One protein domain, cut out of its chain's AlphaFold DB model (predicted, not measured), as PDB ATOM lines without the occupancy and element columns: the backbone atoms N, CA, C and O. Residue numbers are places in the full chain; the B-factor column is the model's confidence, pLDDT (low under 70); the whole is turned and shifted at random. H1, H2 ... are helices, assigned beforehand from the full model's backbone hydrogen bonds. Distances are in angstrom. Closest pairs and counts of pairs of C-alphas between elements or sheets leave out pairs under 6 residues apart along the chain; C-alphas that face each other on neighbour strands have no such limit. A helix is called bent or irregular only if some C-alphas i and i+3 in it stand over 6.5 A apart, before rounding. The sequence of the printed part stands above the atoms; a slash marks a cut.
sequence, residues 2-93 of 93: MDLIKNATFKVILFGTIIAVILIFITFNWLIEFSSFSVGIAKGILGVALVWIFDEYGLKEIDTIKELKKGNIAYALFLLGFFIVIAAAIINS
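What this domain is: This is residues 2 to 93 of the 93 residues of an uncharacterized protein of Ignavibacteria bacterium (UniProt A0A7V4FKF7). Three long helices stand side by side in a row: H3 is in the middle, H2 folds back along one side of it as a long helical hairpin, and H5 packs on the other side through its last part only, splaying away from H3 toward its own start. The short H4 sits at the splayed end, in the turn from H3 to H5, the short H1 sits at the start of H2, and residues 57 to 62 stick out. The printed part has 92 residues with five named helices, H1 to H5 in that order, and no named strand; its class is all helix. The whole is loose, with a radius of gyration of the C-alphas of 15.3 A and spans of 47 by 33 by 19 A.

Where its parts are: Find C-alpha 32 at (41.765, 47.236, 16.695); from there H3, residues 32 to 58, runs 38.3 A. It is irregular: C-alphas 33 and 36 are 7.4 A apart, against about 5 A in a regular helix, and its line is a rough one. Before it comes H2, residues 8 to 30, 32.9 A long, beginning at C-alpha 8 at (41.845, 37.590, 48.237). H1 covers residues 2 to 6 and is 6.7 A long. After H3, look for H4 at residues 64 to 68, 6.0 A long, then H5 at residues 72 to 91, 28.3 A long, ending at C-alpha 91 at (36.331, 31.720, 21.103).

How they stand to each other: Start at H3. It touches H2 at a shallow tilt of 20 degrees, opposite ways, as a hairpin; their closest C-alphas, of Thr 27 and Ser 35, are 5.0 A apart. With residues 36 to 48 alone, H3 touches residues 82 to 91 of H5, at a steep tilt of 39 degrees, opposite ways; the closest C-alphas, of Gly 40 and Ile 90, are 4.1 A apart. H2 and H5 are apart. H4 is close to but not clearly touching H5, with the closest C-alphas, of Leu 68 and Tyr 75, at 4.9 A. H1 is close to but not clearly touching H2, with the closest C-alphas, of Leu 4 and Phe 10, at 6.6 A. In H2, H4 and H5 every O i to N i+4 pair is within hydrogen-bond range; H3 has 21 of 23, and H1 has 0 of 1, beside 1 of 2 O i to N i+3 pairs.

The domain as a whole: The two C-alphas farthest apart are those of Trp 30 and Lys 70, at 47.6 A. The printed part has no cut and ends at the chain's last residue, 93. The four links between the helices are tight. Residues 57 to 62, of which 57 to 58 belong to H3, stand free. The mean pLDDT of the printed part is 88.3; it is under 70 at residues 2, 4 and 5.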
ATOM      1  N   MET A   2      33.781  46.393  53.916       58.69
ATOM      2  CA  MET A   2      35.152  46.195  54.415       58.69
ATOM      3  C   MET A   2      35.616  44.723  54.411       58.69
ATOM      4  O   MET A   2      36.802  44.465  54.223       58.69
ATOM      5  N   ASP A   3      34.692  43.764  54.535       71.25
ATOM      6  CA  ASP A   3      35.004  42.324  54.481       71.25
ATOM      7  C   ASP A   3      35.272  41.818  53.056       71.25
ATOM      8  O   ASP A   3      36.162  40.997  52.846       71.25
ATOM      9  N   LEU A   4      34.595  42.390  52.053       68.25
ATOM     10  CA  LEU A   4      34.827  42.077  50.636       68.25
ATOM     11  C   LEU A   4      36.228  42.498  50.187       68.25
ATOM     12  O   LEU A   4      36.929  41.737  49.532       68.25
ATOM     13  N   ILE A   5      36.677  43.686  50.602       67.94
ATOM     14  CA  ILE A   5      38.006  44.211  50.255       67.94
ATOM     15  C   ILE A   5      39.127  43.371  50.889       67.94
ATOM     16  O   ILE A   5      40.246  43.350  50.381       67.94
ATOM     17  N   LYS A   6      38.857  42.647  51.981       76.62
ATOM     18  CA  LYS A   6      39.832  41.738  52.600       76.62
ATOM     19  C   LYS A   6      39.929  40.388  51.883       76.62
ATOM     20  O   LYS A   6      40.978  39.752  51.987       76.62
ATOM     21  N   ASN A   7      38.905  39.981  51.129       83.88
ATOM     22  CA  ASN A   7      38.874  38.707  50.413       83.88
ATOM     23  C   ASN A   7      39.893  38.699  49.252       83.88
ATOM     24  O   ASN A   7      39.868  39.555  48.365       83.88
ATOM     25  N   ALA A   8      40.810  37.727  49.261       86.12
ATOM     26  CA  ALA A   8      41.845  37.590  48.237       86.12
ATOM     27  C   ALA A   8      41.254  37.334  46.841       86.12
ATOM     28  O   ALA A   8      41.720  37.923  45.867       86.12
ATOM     29  N   THR A   9      40.194  36.531  46.746       85.44
ATOM     30  CA  THR A   9      39.508  36.220  45.485       85.44
ATOM     31  C   THR A   9      38.875  37.470  44.886       85.44
ATOM     32  O   THR A   9      39.058  37.753  43.702       85.44
ATOM     33  N   PHE A  10      38.226  38.293  45.716       88.06
ATOM     34  CA  PHE A  10      37.665  39.574  45.281       88.06
ATOM     35  C   PHE A  10      38.748  40.525  44.746       88.06
ATOM     36  O   PHE A  10      38.555  41.154  43.707       88.06
ATOM     37  N   LYS A  11      39.919  40.594  45.399       89.50
ATOM     38  CA  LYS A  11      41.054  41.402  44.911       89.50
ATOM     39  C   LYS A  11      41.554  40.936  43.546       89.50
ATOM     40  O   LYS A  11      41.848  41.779  42.704       89.50
ATOM     41  N   VAL A  12      41.647  39.625  43.326       90.44
ATOM     42  CA  VAL A  12      42.075  39.057  42.038       90.44
ATOM     43  C   VAL A  12      41.074  39.403  40.936       90.44
ATOM     44  O   VAL A  12      41.486  39.863  39.873       90.44
ATOM     45  N   ILE A  13      39.772  39.262  41.200       91.69
ATOM     46  CA  ILE A  13      38.714  39.631  40.246       91.69
ATOM     47  C   ILE A  13      38.760  41.132  39.934       91.69
ATOM     48  O   ILE A  13      38.713  41.524  38.767       91.69
ATOM     49  N   LEU A  14      38.897  41.980  40.957       91.88
ATOM     50  CA  LEU A  14      38.978  43.432  40.791       91.88
ATOM     51  C   LEU A  14      40.208  43.837  39.970       91.88
ATOM     52  O   LEU A  14      40.094  44.617  39.027       91.88
ATOM     53  N   PHE A  15      41.374  43.278  40.297       92.94
ATOM     54  CA  PHE A  15      42.614  43.525  39.570       92.94
ATOM     55  C   PHE A  15      42.514  43.076  38.108       92.94
ATOM     56  O   PHE A  15      42.844  43.845  37.206       92.94
ATOM     57  N   GLY A  16      41.984  41.873  37.865       92.50
ATOM     58  CA  GLY A  16      41.724  41.379  36.515       92.50
ATOM     59  C   GLY A  16      40.785  42.302  35.737       92.50
ATOM     60  O   GLY A  16      41.067  42.639  34.591       92.50
ATOM     61  N   THR A  17      39.714  42.780  36.375       93.75
ATOM     62  CA  THR A  17      38.751  43.711  35.762       93.75
ATOM     63  C   THR A  17      39.426  45.012  35.331       93.75
ATOM     64  O   THR A  17      39.207  45.474  34.213       93.75
ATOM     65  N   ILE A  18      40.291  45.581  36.175       95.44
ATOM     66  CA  ILE A  18      41.055  46.793  35.839       95.44
ATOM     67  C   ILE A  18      41.950  46.545  34.619       95.44
ATOM     68  O   ILE A  18      41.945  47.348  33.687       95.44
ATOM     69  N   ILE A  19      42.672  45.419  34.590       95.06
ATOM     70  CA  ILE A  19      43.506  45.041  33.439       95.06
ATOM     71  C   ILE A  19      42.659  44.931  32.169       95.06
ATOM     72  O   ILE A  19      43.042  45.472  31.134       95.06
ATOM     73  N   ALA A  20      41.503  44.270  32.239       93.94
ATOM     74  CA  ALA A  20      40.630  44.091  31.085       93.94
ATOM     75  C   ALA A  20      40.121  45.428  30.528       93.94
ATOM     76  O   ALA A  20      40.137  45.628  29.316       93.94
ATOM     77  N   VAL A  21      39.735  46.368  31.396       95.44
ATOM     78  CA  VAL A  21      39.307  47.714  30.981       95.44
ATOM     79  C   VAL A  21      40.443  48.467  30.290       95.44
ATOM     80  O   VAL A  21      40.224  49.066  29.238       95.44
ATOM     81  N   ILE A  22      41.662  48.405  30.837       95.88
ATOM     82  CA  ILE A  22      42.843  49.034  30.227       95.88
ATOM     83  C   ILE A  22      43.128  48.418  28.852       95.88
ATOM     84  O   ILE A  22      43.353  49.150  27.889       95.88
ATOM     85  N   LEU A  23      43.083  47.089  28.734       94.62
ATOM     86  CA  LEU A  23      43.307  46.390  27.467       94.62
ATOM     87  C   LEU A  23      42.244  46.732  26.422       94.62
ATOM     88  O   LEU A  23      42.592  47.007  25.274       94.62
ATOM     89  N   ILE A  24      40.967  46.779  26.806       95.31
ATOM     90  CA  ILE A  24      39.883  47.219  25.918       95.31
ATOM     91  C   ILE A  24      40.139  48.655  25.462       95.31
ATOM     92  O   ILE A  24      40.107  48.932  24.266       95.31
ATOM     93  N   PHE A  25      40.456  49.566  26.381       95.69
ATOM     94  CA  PHE A  25      40.740  50.950  26.020       95.69
ATOM     95  C   PHE A  25      41.904  51.049  25.026       95.69
ATOM     96  O   PHE A  25      41.792  51.742  24.018       95.69
ATOM     97  N   ILE A  26      43.000  50.325  25.259       95.75
ATOM     98  CA  ILE A  26      44.160  50.357  24.364       95.75
ATOM     99  C   ILE A  26      43.824  49.751  22.994       95.75
ATOM    100  O   ILE A  26      44.117  50.345  21.955       95.75
ATOM    101  N   THR A  27      43.192  48.580  22.972       96.00
ATOM    102  CA  THR A  27      42.921  47.864  21.718       96.00
ATOM    103  C   THR A  27      41.893  48.571  20.850       96.00
ATOM    104  O   THR A  27      42.099  48.670  19.646       96.00
ATOM    105  N   PHE A  28      40.852  49.169  21.426       94.00
ATOM    106  CA  PHE A  28      39.858  49.897  20.634       94.00
ATOM    107  C   PHE A  28      40.357  51.246  20.093       94.00
ATOM    108  O   PHE A  28      39.809  51.722  19.102       94.00
ATOM    109  N   ASN A  29      41.389  51.852  20.693       95.12
ATOM    110  CA  ASN A  29      41.930  53.138  20.233       95.12
ATOM    111  C   ASN A  29      43.144  53.000  19.297       95.12
ATOM    112  O   ASN A  29      43.278  53.794  18.370       95.12
ATOM    113  N   TRP A  30      44.029  52.023  19.526       95.19
ATOM    114  CA  TRP A  30      45.302  51.921  18.792       95.19
ATOM    115  C   TRP A  30      45.531  50.585  18.079       95.19
ATOM    116  O   TRP A  30      46.317  50.536  17.138       95.19
ATOM    117  N   LEU A  31      44.890  49.499  18.518       94.25
ATOM    118  CA  LEU A  31      45.228  48.130  18.110       94.25
ATOM    119  C   LEU A  31      43.959  47.299  17.863       94.25
ATOM    120  O   LEU A  31      43.728  46.279  18.518       94.25
ATOM    121  N   ILE A  32      43.123  47.761  16.925       92.69
ATOM    122  CA  ILE A  32      41.765  47.236  16.695       92.69
ATOM    123  C   ILE A  32      41.757  45.734  16.368       92.69
ATOM    124  O   ILE A  32      40.842  45.019  16.769       92.69
ATOM    125  N   GLU A  33      42.805  45.234  15.710       90.88
ATOM    126  CA  GLU A  33      42.966  43.822  15.337       90.88
ATOM    127  C   GLU A  33      43.047  42.887  16.558       90.88
ATOM    128  O   GLU A  33      42.694  41.715  16.464       90.88
ATOM    129  N   PHE A  34      43.443  43.410  17.726       89.88
ATOM    130  CA  PHE A  34      43.530  42.667  18.990       89.88
ATOM    131  C   PHE A  34      42.335  42.915  19.930       89.88
ATOM    132  O   PHE A  34      42.345  42.487  21.089       89.88
ATOM    133  N   SER A  35      41.298  43.613  19.460       91.38
ATOM    134  CA  SER A  35      40.121  43.952  20.273       91.38
ATOM    135  C   SER A  35      39.351  42.715  20.745       91.38
ATOM    136  O   SER A  35      38.972  42.652  21.917       91.38
ATOM    137  N   SER A  36      39.202  41.698  19.889       90.06
ATOM    138  CA  SER A  36      38.541  40.430  20.231       90.06
ATOM    139  C   SER A  36      39.231  39.740  21.409       90.06
ATOM    140  O   SER A  36      38.581  39.367  22.378       90.06
ATOM    141  N   PHE A  37      40.562  39.674  21.420       89.25
ATOM    142  CA  PHE A  37      41.306  39.098  22.541       89.25
ATOM    143  C   PHE A  37      41.024  39.816  23.873       89.25
ATOM    144  O   PHE A  37      40.783  39.170  24.895       89.25
ATOM    145  N   SER A  38      40.988  41.152  23.863       92.19
ATOM    146  CA  SER A  38      40.711  41.952  25.069       92.19
ATOM    147  C   SER A  38      39.280  41.763  25.576       92.19
ATOM    148  O   SER A  38      39.059  41.629  26.783       92.19
ATOM    149  N   VAL A  39      38.309  41.697  24.661       92.44
ATOM    150  CA  VAL A  39      36.908  41.382  24.982       92.44
ATOM    151  C   VAL A  39      36.786  39.960  25.540       92.44
ATOM    152  O   VAL A  39      36.059  39.751  26.511       92.44
ATOM    153  N   GLY A  40      37.533  39.002  24.992       91.94
ATOM    154  CA  GLY A  40      37.586  37.625  25.480       91.94
ATOM    155  C   GLY A  40      38.109  37.514  26.904       91.94
ATOM    156  O   GLY A  40      37.495  36.844  27.735       91.94
ATOM    157  N   ILE A  41      39.182  38.240  27.231       90.25
ATOM    158  CA  ILE A  41      39.685  38.340  28.609       90.25
ATOM    159  C   ILE A  41      38.613  38.926  29.537       90.25
ATOM    160  O   ILE A  41      38.367  38.375  30.611       90.25
ATOM    161  N   ALA A  42      37.940  40.004  29.126       92.88
ATOM    162  CA  ALA A  42      36.892  40.628  29.933       92.88
ATOM    163  C   ALA A  42      35.711  39.674  30.193       92.88
ATOM    164  O   ALA A  42      35.258  39.544  31.333       92.88
ATOM    165  N   LYS A  43      35.254  38.954  29.160       92.69
ATOM    166  CA  LYS A  43      34.229  37.902  29.266       92.69
ATOM    167  C   LYS A  43      34.686  36.760  30.184       92.69
ATOM    168  O   LYS A  43      33.897  36.286  31.000       92.69
ATOM    169  N   GLY A  44      35.953  36.354  30.105       91.44
ATOM    170  CA  GLY A  44      36.531  35.318  30.964       91.44
ATOM    171  C   GLY A  44      36.531  35.720  32.440       91.44
ATOM    172  O   GLY A  44      36.099  34.944  33.291       91.44
ATOM    173  N   ILE A  45      36.935  36.957  32.746       92.31
ATOM    174  CA  ILE A  45      36.891  37.507  34.111       92.31
ATOM    175  C   ILE A  45      35.454  37.590  34.624       92.31
ATOM    176  O   ILE A  45      35.203  37.224  35.770       92.31
ATOM    177  N   LEU A  46      34.503  38.009  33.783       92.12
ATOM    178  CA  LEU A  46      33.079  37.990  34.125       92.12
ATOM    179  C   LEU A  46      32.594  36.577  34.467       92.12
ATOM    180  O   LEU A  46      31.915  36.395  35.475       92.12
ATOM    181  N   GLY A  47      32.976  35.572  33.678       91.25
ATOM    182  CA  GLY A  47      32.650  34.174  33.957       91.25
ATOM    183  C   GLY A  47      33.199  33.702  35.306       91.25
ATOM    184  O   GLY A  47      32.461  33.136  36.110       91.25
ATOM    185  N   VAL A  48      34.467  34.003  35.600       90.25
ATOM    186  CA  VAL A  48      35.093  33.686  36.897       90.25
ATOM    187  C   VAL A  48      34.387  34.410  38.048       90.25
ATOM    188  O   VAL A  48      34.132  33.807  39.090       90.25
ATOM    189  N   ALA A  49      34.028  35.681  37.862       91.56
ATOM    190  CA  ALA A  49      33.318  36.464  38.866       91.56
ATOM    191  C   ALA A  49      31.929  35.888  39.168       91.56
ATOM    192  O   ALA A  49      31.543  35.821  40.332       91.56
ATOM    193  N   LEU A  50      31.200  35.426  38.148       91.31
ATOM    194  CA  LEU A  50      29.904  34.769  38.324       91.31
ATOM    195  C   LEU A  50      30.027  33.455  39.098       91.31
ATOM    196  O   LEU A  50      29.232  33.216  40.004       91.31
ATOM    197  N   VAL A  51      31.037  32.637  38.785       89.25
ATOM    198  CA  VAL A  51      31.312  31.403  39.539       89.25
ATOM    199  C   VAL A  51      31.616  31.727  41.000       89.25
ATOM    200  O   VAL A  51      31.042  31.102  41.885       89.25
ATOM    201  N   TRP A  52      32.452  32.734  41.270       88.31
ATOM    202  CA  TRP A  52      32.749  33.154  42.642       88.31
ATOM    203  C   TRP A  52      31.513  33.686  43.383       88.31
ATOM    204  O   TRP A  52      31.305  33.341  44.540       88.31
ATOM    205  N   ILE A  53      30.661  34.482  42.729       89.69
ATOM    206  CA  ILE A  53      29.403  34.955  43.327       89.69
ATOM    207  C   ILE A  53      28.494  33.768  43.661       89.69
ATOM    208  O   ILE A  53      27.889  33.737  44.731       89.69
ATOM    209  N   PHE A  54      28.389  32.787  42.766       88.94
ATOM    210  CA  PHE A  54      27.584  31.598  43.021       88.94
ATOM    211  C   PHE A  54      28.138  30.769  44.188       88.94
ATOM    212  O   PHE A  54      27.367  30.331  45.037       88.94
ATOM    213  N   ASP A  55      29.457  30.615  44.267       86.75
ATOM    214  CA  ASP A  55      30.135  29.924  45.363       86.75
ATOM    215  C   ASP A  55      29.887  30.620  46.714       86.75
ATOM    216  O   ASP A  55      29.361  30.025  47.649       86.75
ATOM    217  N   GLU A  56      30.155  31.925  46.784       85.12
ATOM    218  CA  GLU A  56      30.078  32.710  48.022       85.12
ATOM    219  C   GLU A  56      28.632  32.925  48.506       85.12
ATOM    220  O   GLU A  56      28.359  32.949  49.708       85.12
ATOM    221  N   TYR A  57      27.683  33.120  47.583       87.56
ATOM    222  CA  TYR A  57      26.310  33.497  47.935       87.56
ATOM    223  C   TYR A  57      25.284  32.382  47.737       87.56
ATOM    224  O   TYR A  57      24.293  32.362  48.471       87.56
ATOM    225  N   GLY A  58      25.500  31.485  46.776       86.19
ATOM    226  CA  GLY A  58      24.602  30.375  46.447       86.19
ATOM    227  C   GLY A  58      24.921  29.081  47.196       86.19
ATOM    228  O   GLY A  58      24.002  28.319  47.486       86.19
ATOM    229  N   LEU A  59      26.186  28.856  47.567       86.25
ATOM    230  CA  LEU A  59      26.655  27.640  48.245       86.25
ATOM    231  C   LEU A  59      27.188  27.913  49.659       86.25
ATOM    232  O   LEU A  59      28.136  27.283  50.106       86.25
ATOM    233  N   LYS A  60      26.539  28.807  50.415       81.50
ATOM    234  CA  LYS A  60      26.986  29.220  51.765       81.50
ATOM    235  C   LYS A  60      27.190  28.082  52.771       81.50
ATOM    236  O   LYS A  60      27.889  28.266  53.763       81.50
ATOM    237  N   GLU A  61      26.537  26.944  52.561       83.12
ATOM    238  CA  GLU A  61      26.614  25.778  53.448       83.12
ATOM    239  C   GLU A  61      27.865  24.923  53.201       83.12
ATOM    240  O   GLU A  61      28.252  24.134  54.064       83.12
ATOM    241  N   ILE A  62      28.511  25.078  52.041       83.31
ATOM    242  CA  ILE A  62      29.644  24.263  51.610       83.31
ATOM    243  C   ILE A  62      30.877  25.159  51.492       83.31
ATOM    244  O   ILE A  62      30.917  26.095  50.705       83.31
ATOM    245  N   ASP A  63      31.931  24.832  52.240       82.75
ATOM    246  CA  ASP A  63      33.251  25.415  52.002       82.75
ATOM    247  C   ASP A  63      33.896  24.695  50.811       82.75
ATOM    248  O   ASP A  63      34.586  23.680  50.963       82.75
ATOM    249  N   THR A  64      33.629  25.204  49.609       84.12
ATOM    250  CA  THR A  64      34.068  24.599  48.348       84.12
ATOM    251  C   THR A  64      35.577  24.404  48.307       84.12
ATOM    252  O   THR A  64      36.048  23.338  47.922       84.12
ATOM    253  N   ILE A  65      36.372  25.369  48.779       81.88
ATOM    254  CA  ILE A  65      37.837  25.237  48.797       81.88
ATOM    255  C   ILE A  65      38.281  24.116  49.738       81.88
ATOM    256  O   ILE A  65      39.210  23.367  49.416       81.88
ATOM    257  N   LYS A  66      37.636  23.977  50.896       85.19
ATOM    258  CA  LYS A  66      37.917  22.880  51.824       85.19
ATOM    259  C   LYS A  66      37.519  21.526  51.244       85.19
ATOM    260  O   LYS A  66      38.283  20.577  51.408       85.19
ATOM    261  N   GLU A  67      36.387  21.430  50.549       85.31
ATOM    262  CA  GLU A  67      35.969  20.198  49.867       85.31
ATOM    263  C   GLU A  67      36.911  19.826  48.717       85.31
ATOM    264  O   GLU A  67      37.359  18.682  48.631       85.31
ATOM    265  N   LEU A  68      37.315  20.793  47.888       86.75
ATOM    266  CA  LEU A  68      38.253  20.567  46.783       86.75
ATOM    267  C   LEU A  68      39.623  20.077  47.272       86.75
ATOM    268  O   LEU A  68      40.276  19.285  46.595       86.75
ATOM    269  N   LYS A  69      40.053  20.498  48.467       83.62
ATOM    270  CA  LYS A  69      41.306  20.037  49.086       83.62
ATOM    271  C   LYS A  69      41.259  18.589  49.583       83.62
ATOM    272  O   LYS A  69      42.319  18.030  49.855       83.62
ATOM    273  N   LYS A  70      40.081  17.964  49.702       87.44
ATOM    274  CA  LYS A  70      39.967  16.559  50.136       87.44
ATOM    275  C   LYS A  70      40.373  15.560  49.052       87.44
ATOM    276  O   LYS A  70      40.657  14.410  49.377       87.44
ATOM    277  N   GLY A  71      40.411  15.967  47.782       83.94
ATOM    278  CA  GLY A  71      40.777  15.076  46.687       83.94
ATOM    279  C   GLY A  71      41.231  15.809  45.430       83.94
ATOM    280  O   GLY A  71      40.542  16.683  44.911       83.94
ATOM    281  N   ASN A  72      42.367  15.378  44.880       85.56
ATOM    282  CA  ASN A  72      42.997  16.007  43.713       85.56
ATOM    283  C   ASN A  72      42.105  16.003  42.458       85.56
ATOM    284  O   ASN A  72      42.212  16.904  41.630       85.56
ATOM    285  N   ILE A  73      41.215  15.013  42.319       89.50
ATOM    286  CA  ILE A  73      40.308  14.896  41.166       89.50
ATOM    287  C   ILE A  73      39.278  16.029  41.164       89.50
ATOM    288  O   ILE A  73      39.060  16.649  40.127       89.50
ATOM    289  N   ALA A  74      38.679  16.340  42.317       86.12
ATOM    290  CA  ALA A  74      37.681  17.403  42.420       86.12
ATOM    291  C   ALA A  74      38.304  18.768  42.095       86.12
ATOM    292  O   ALA A  74      37.756  19.528  41.300       86.12
ATOM    293  N   TYR A  75      39.502  19.032  42.626       87.38
ATOM    294  CA  TYR A  75      40.270  20.229  42.287       87.38
ATOM    295  C   TYR A  75      40.604  20.314  40.790       87.38
ATOM    296  O   TYR A  75      40.427  21.369  40.181       87.38
ATOM    297  N   ALA A  76      41.036  19.210  40.173       88.00
ATOM    298  CA  ALA A  76      41.343  19.176  38.745       88.00
ATOM    299  C   ALA A  76      40.106  19.452  37.874       88.00
ATOM    300  O   ALA A  76      40.197  20.215  36.913       88.00
ATOM    301  N   LEU A  77      38.946  18.884  38.224       90.44
ATOM    302  CA  LEU A  77      37.680  19.140  37.528       90.44
ATOM    303  C   LEU A  77      37.235  20.598  37.671       90.44
ATOM    304  O   LEU A  77      36.785  21.205  36.700       90.44
ATOM    305  N   PHE A  78      37.403  21.178  38.858       89.94
ATOM    306  CA  PHE A  78      37.085  22.580  39.104       89.94
ATOM    307  C   PHE A  78      37.980  23.519  38.283       89.94
ATOM    308  O   PHE A  78      37.488  24.432  37.618       89.94
ATOM    309  N   LEU A  79      39.289  23.246  38.246       89.19
ATOM    310  CA  LEU A  79      40.241  24.002  37.432       89.19
ATOM    311  C   LEU A  79      39.948  23.863  35.930       89.19
ATOM    312  O   LEU A  79      39.985  24.851  35.197       89.19
ATOM    313  N   LEU A  80      39.611  22.653  35.478       91.62
ATOM    314  CA  LEU A  80      39.197  22.403  34.099       91.62
ATOM    315  C   LEU A  80      37.955  23.226  33.734       91.62
ATOM    316  O   LEU A  80      37.923  23.827  32.661       91.62
ATOM    317  N   GLY A  81      36.969  23.309  34.631       90.56
ATOM    318  CA  GLY A  81      35.786  24.151  34.453       90.56
ATOM    319  C   GLY A  81      36.146  25.617  34.201       90.56
ATOM    320  O   GLY A  81      35.653  26.213  33.243       90.56
ATOM    321  N   PHE A  82      37.072  26.181  34.983       88.62
ATOM    322  CA  PHE A  82      37.560  27.543  34.742       88.62
ATOM    323  C   PHE A  82      38.241  27.703  33.385       88.62
ATOM    324  O   PHE A  82      37.978  28.681  32.685       88.62
ATOM    325  N   PHE A  83      39.083  26.751  32.979       89.75
ATOM    326  CA  PHE A  83      39.717  26.806  31.662       89.75
ATOM    327  C   PHE A  83      38.704  26.725  30.523       89.75
ATOM    328  O   PHE A  83      38.862  27.442  29.537       89.75
ATOM    329  N   ILE A  84      37.640  25.935  30.669       91.00
ATOM    330  CA  ILE A  84      36.551  25.874  29.687       91.00
ATOM    331  C   ILE A  84      35.819  27.216  29.605       91.00
ATOM    332  O   ILE A  84      35.580  27.700  28.503       91.00
ATOM    333  N   VAL A  85      35.504  27.846  30.740       88.38
ATOM    334  CA  VAL A  85      34.852  29.169  30.767       88.38
ATOM    335  C   VAL A  85      35.715  30.218  30.064       88.38
ATOM    336  O   VAL A  85      35.213  30.973  29.233       88.38
ATOM    337  N   ILE A  86      37.019  30.240  30.349       86.38
ATOM    338  CA  ILE A  86      37.961  31.173  29.717       86.38
ATOM    339  C   ILE A  86      38.084  30.885  28.214       86.38
ATOM    340  O   ILE A  86      38.026  31.809  27.405       86.38
ATOM    341  N   ALA A  87      38.210  29.618  27.818       88.31
ATOM    342  CA  ALA A  87      38.297  29.235  26.412       88.31
ATOM    343  C   ALA A  87      37.023  29.609  25.639       88.31
ATOM    344  O   ALA A  87      37.107  30.189  24.557       88.31
ATOM    345  N   ALA A  88      35.846  29.339  26.208       88.69
ATOM    346  CA  ALA A  88      34.560  29.705  25.621       88.69
ATOM    347  C   ALA A  88      34.412  31.225  25.477       88.69
ATOM    348  O   ALA A  88      33.916  31.701  24.455       88.69
ATOM    349  N   ALA A  89      34.883  31.985  26.471       88.06
ATOM    350  CA  ALA A  89      34.907  33.436  26.412       88.06
ATOM    351  C   ALA A  89      35.769  33.938  25.246       88.06
ATOM    352  O   ALA A  89      35.298  34.778  24.490       88.06
ATOM    353  N   ILE A  90      36.973  33.382  25.057       84.88
ATOM    354  CA  ILE A  90      37.900  33.771  23.982       84.88
ATOM    355  C   ILE A  90      37.361  33.394  22.595       84.88
ATOM    356  O   ILE A  90      37.395  34.222  21.692       84.88
ATOM    357  N   ILE A  91      36.834  32.179  22.412       88.19
ATOM    358  CA  ILE A  91      36.331  31.720  21.103       88.19
ATOM    359  C   ILE A  91      35.162  32.586  20.613       88.19
ATOM    360  O   ILE A  91      35.021  32.811  19.415       88.19
ATOM    361  N   ASN A  92      34.325  33.078  21.529       78.06
ATOM    362  CA  ASN A  92      33.114  33.836  21.211       78.06
ATOM    363  C   ASN A  92      33.312  35.357  21.381       78.06
ATOM    364  O   ASN A  92      32.429  36.049  21.900       78.06
ATOM    365  N   SER A  93      34.507  35.860  21.049       77.12
ATOM    366  CA  SER A  93      34.922  37.251  21.289       77.12
ATOM    367  C   SER A  93      34.775  38.175  20.104       77.12
ATOM    368  O   SER A  93      35.295  37.833  19.022       77.12
TER     369      SER A  93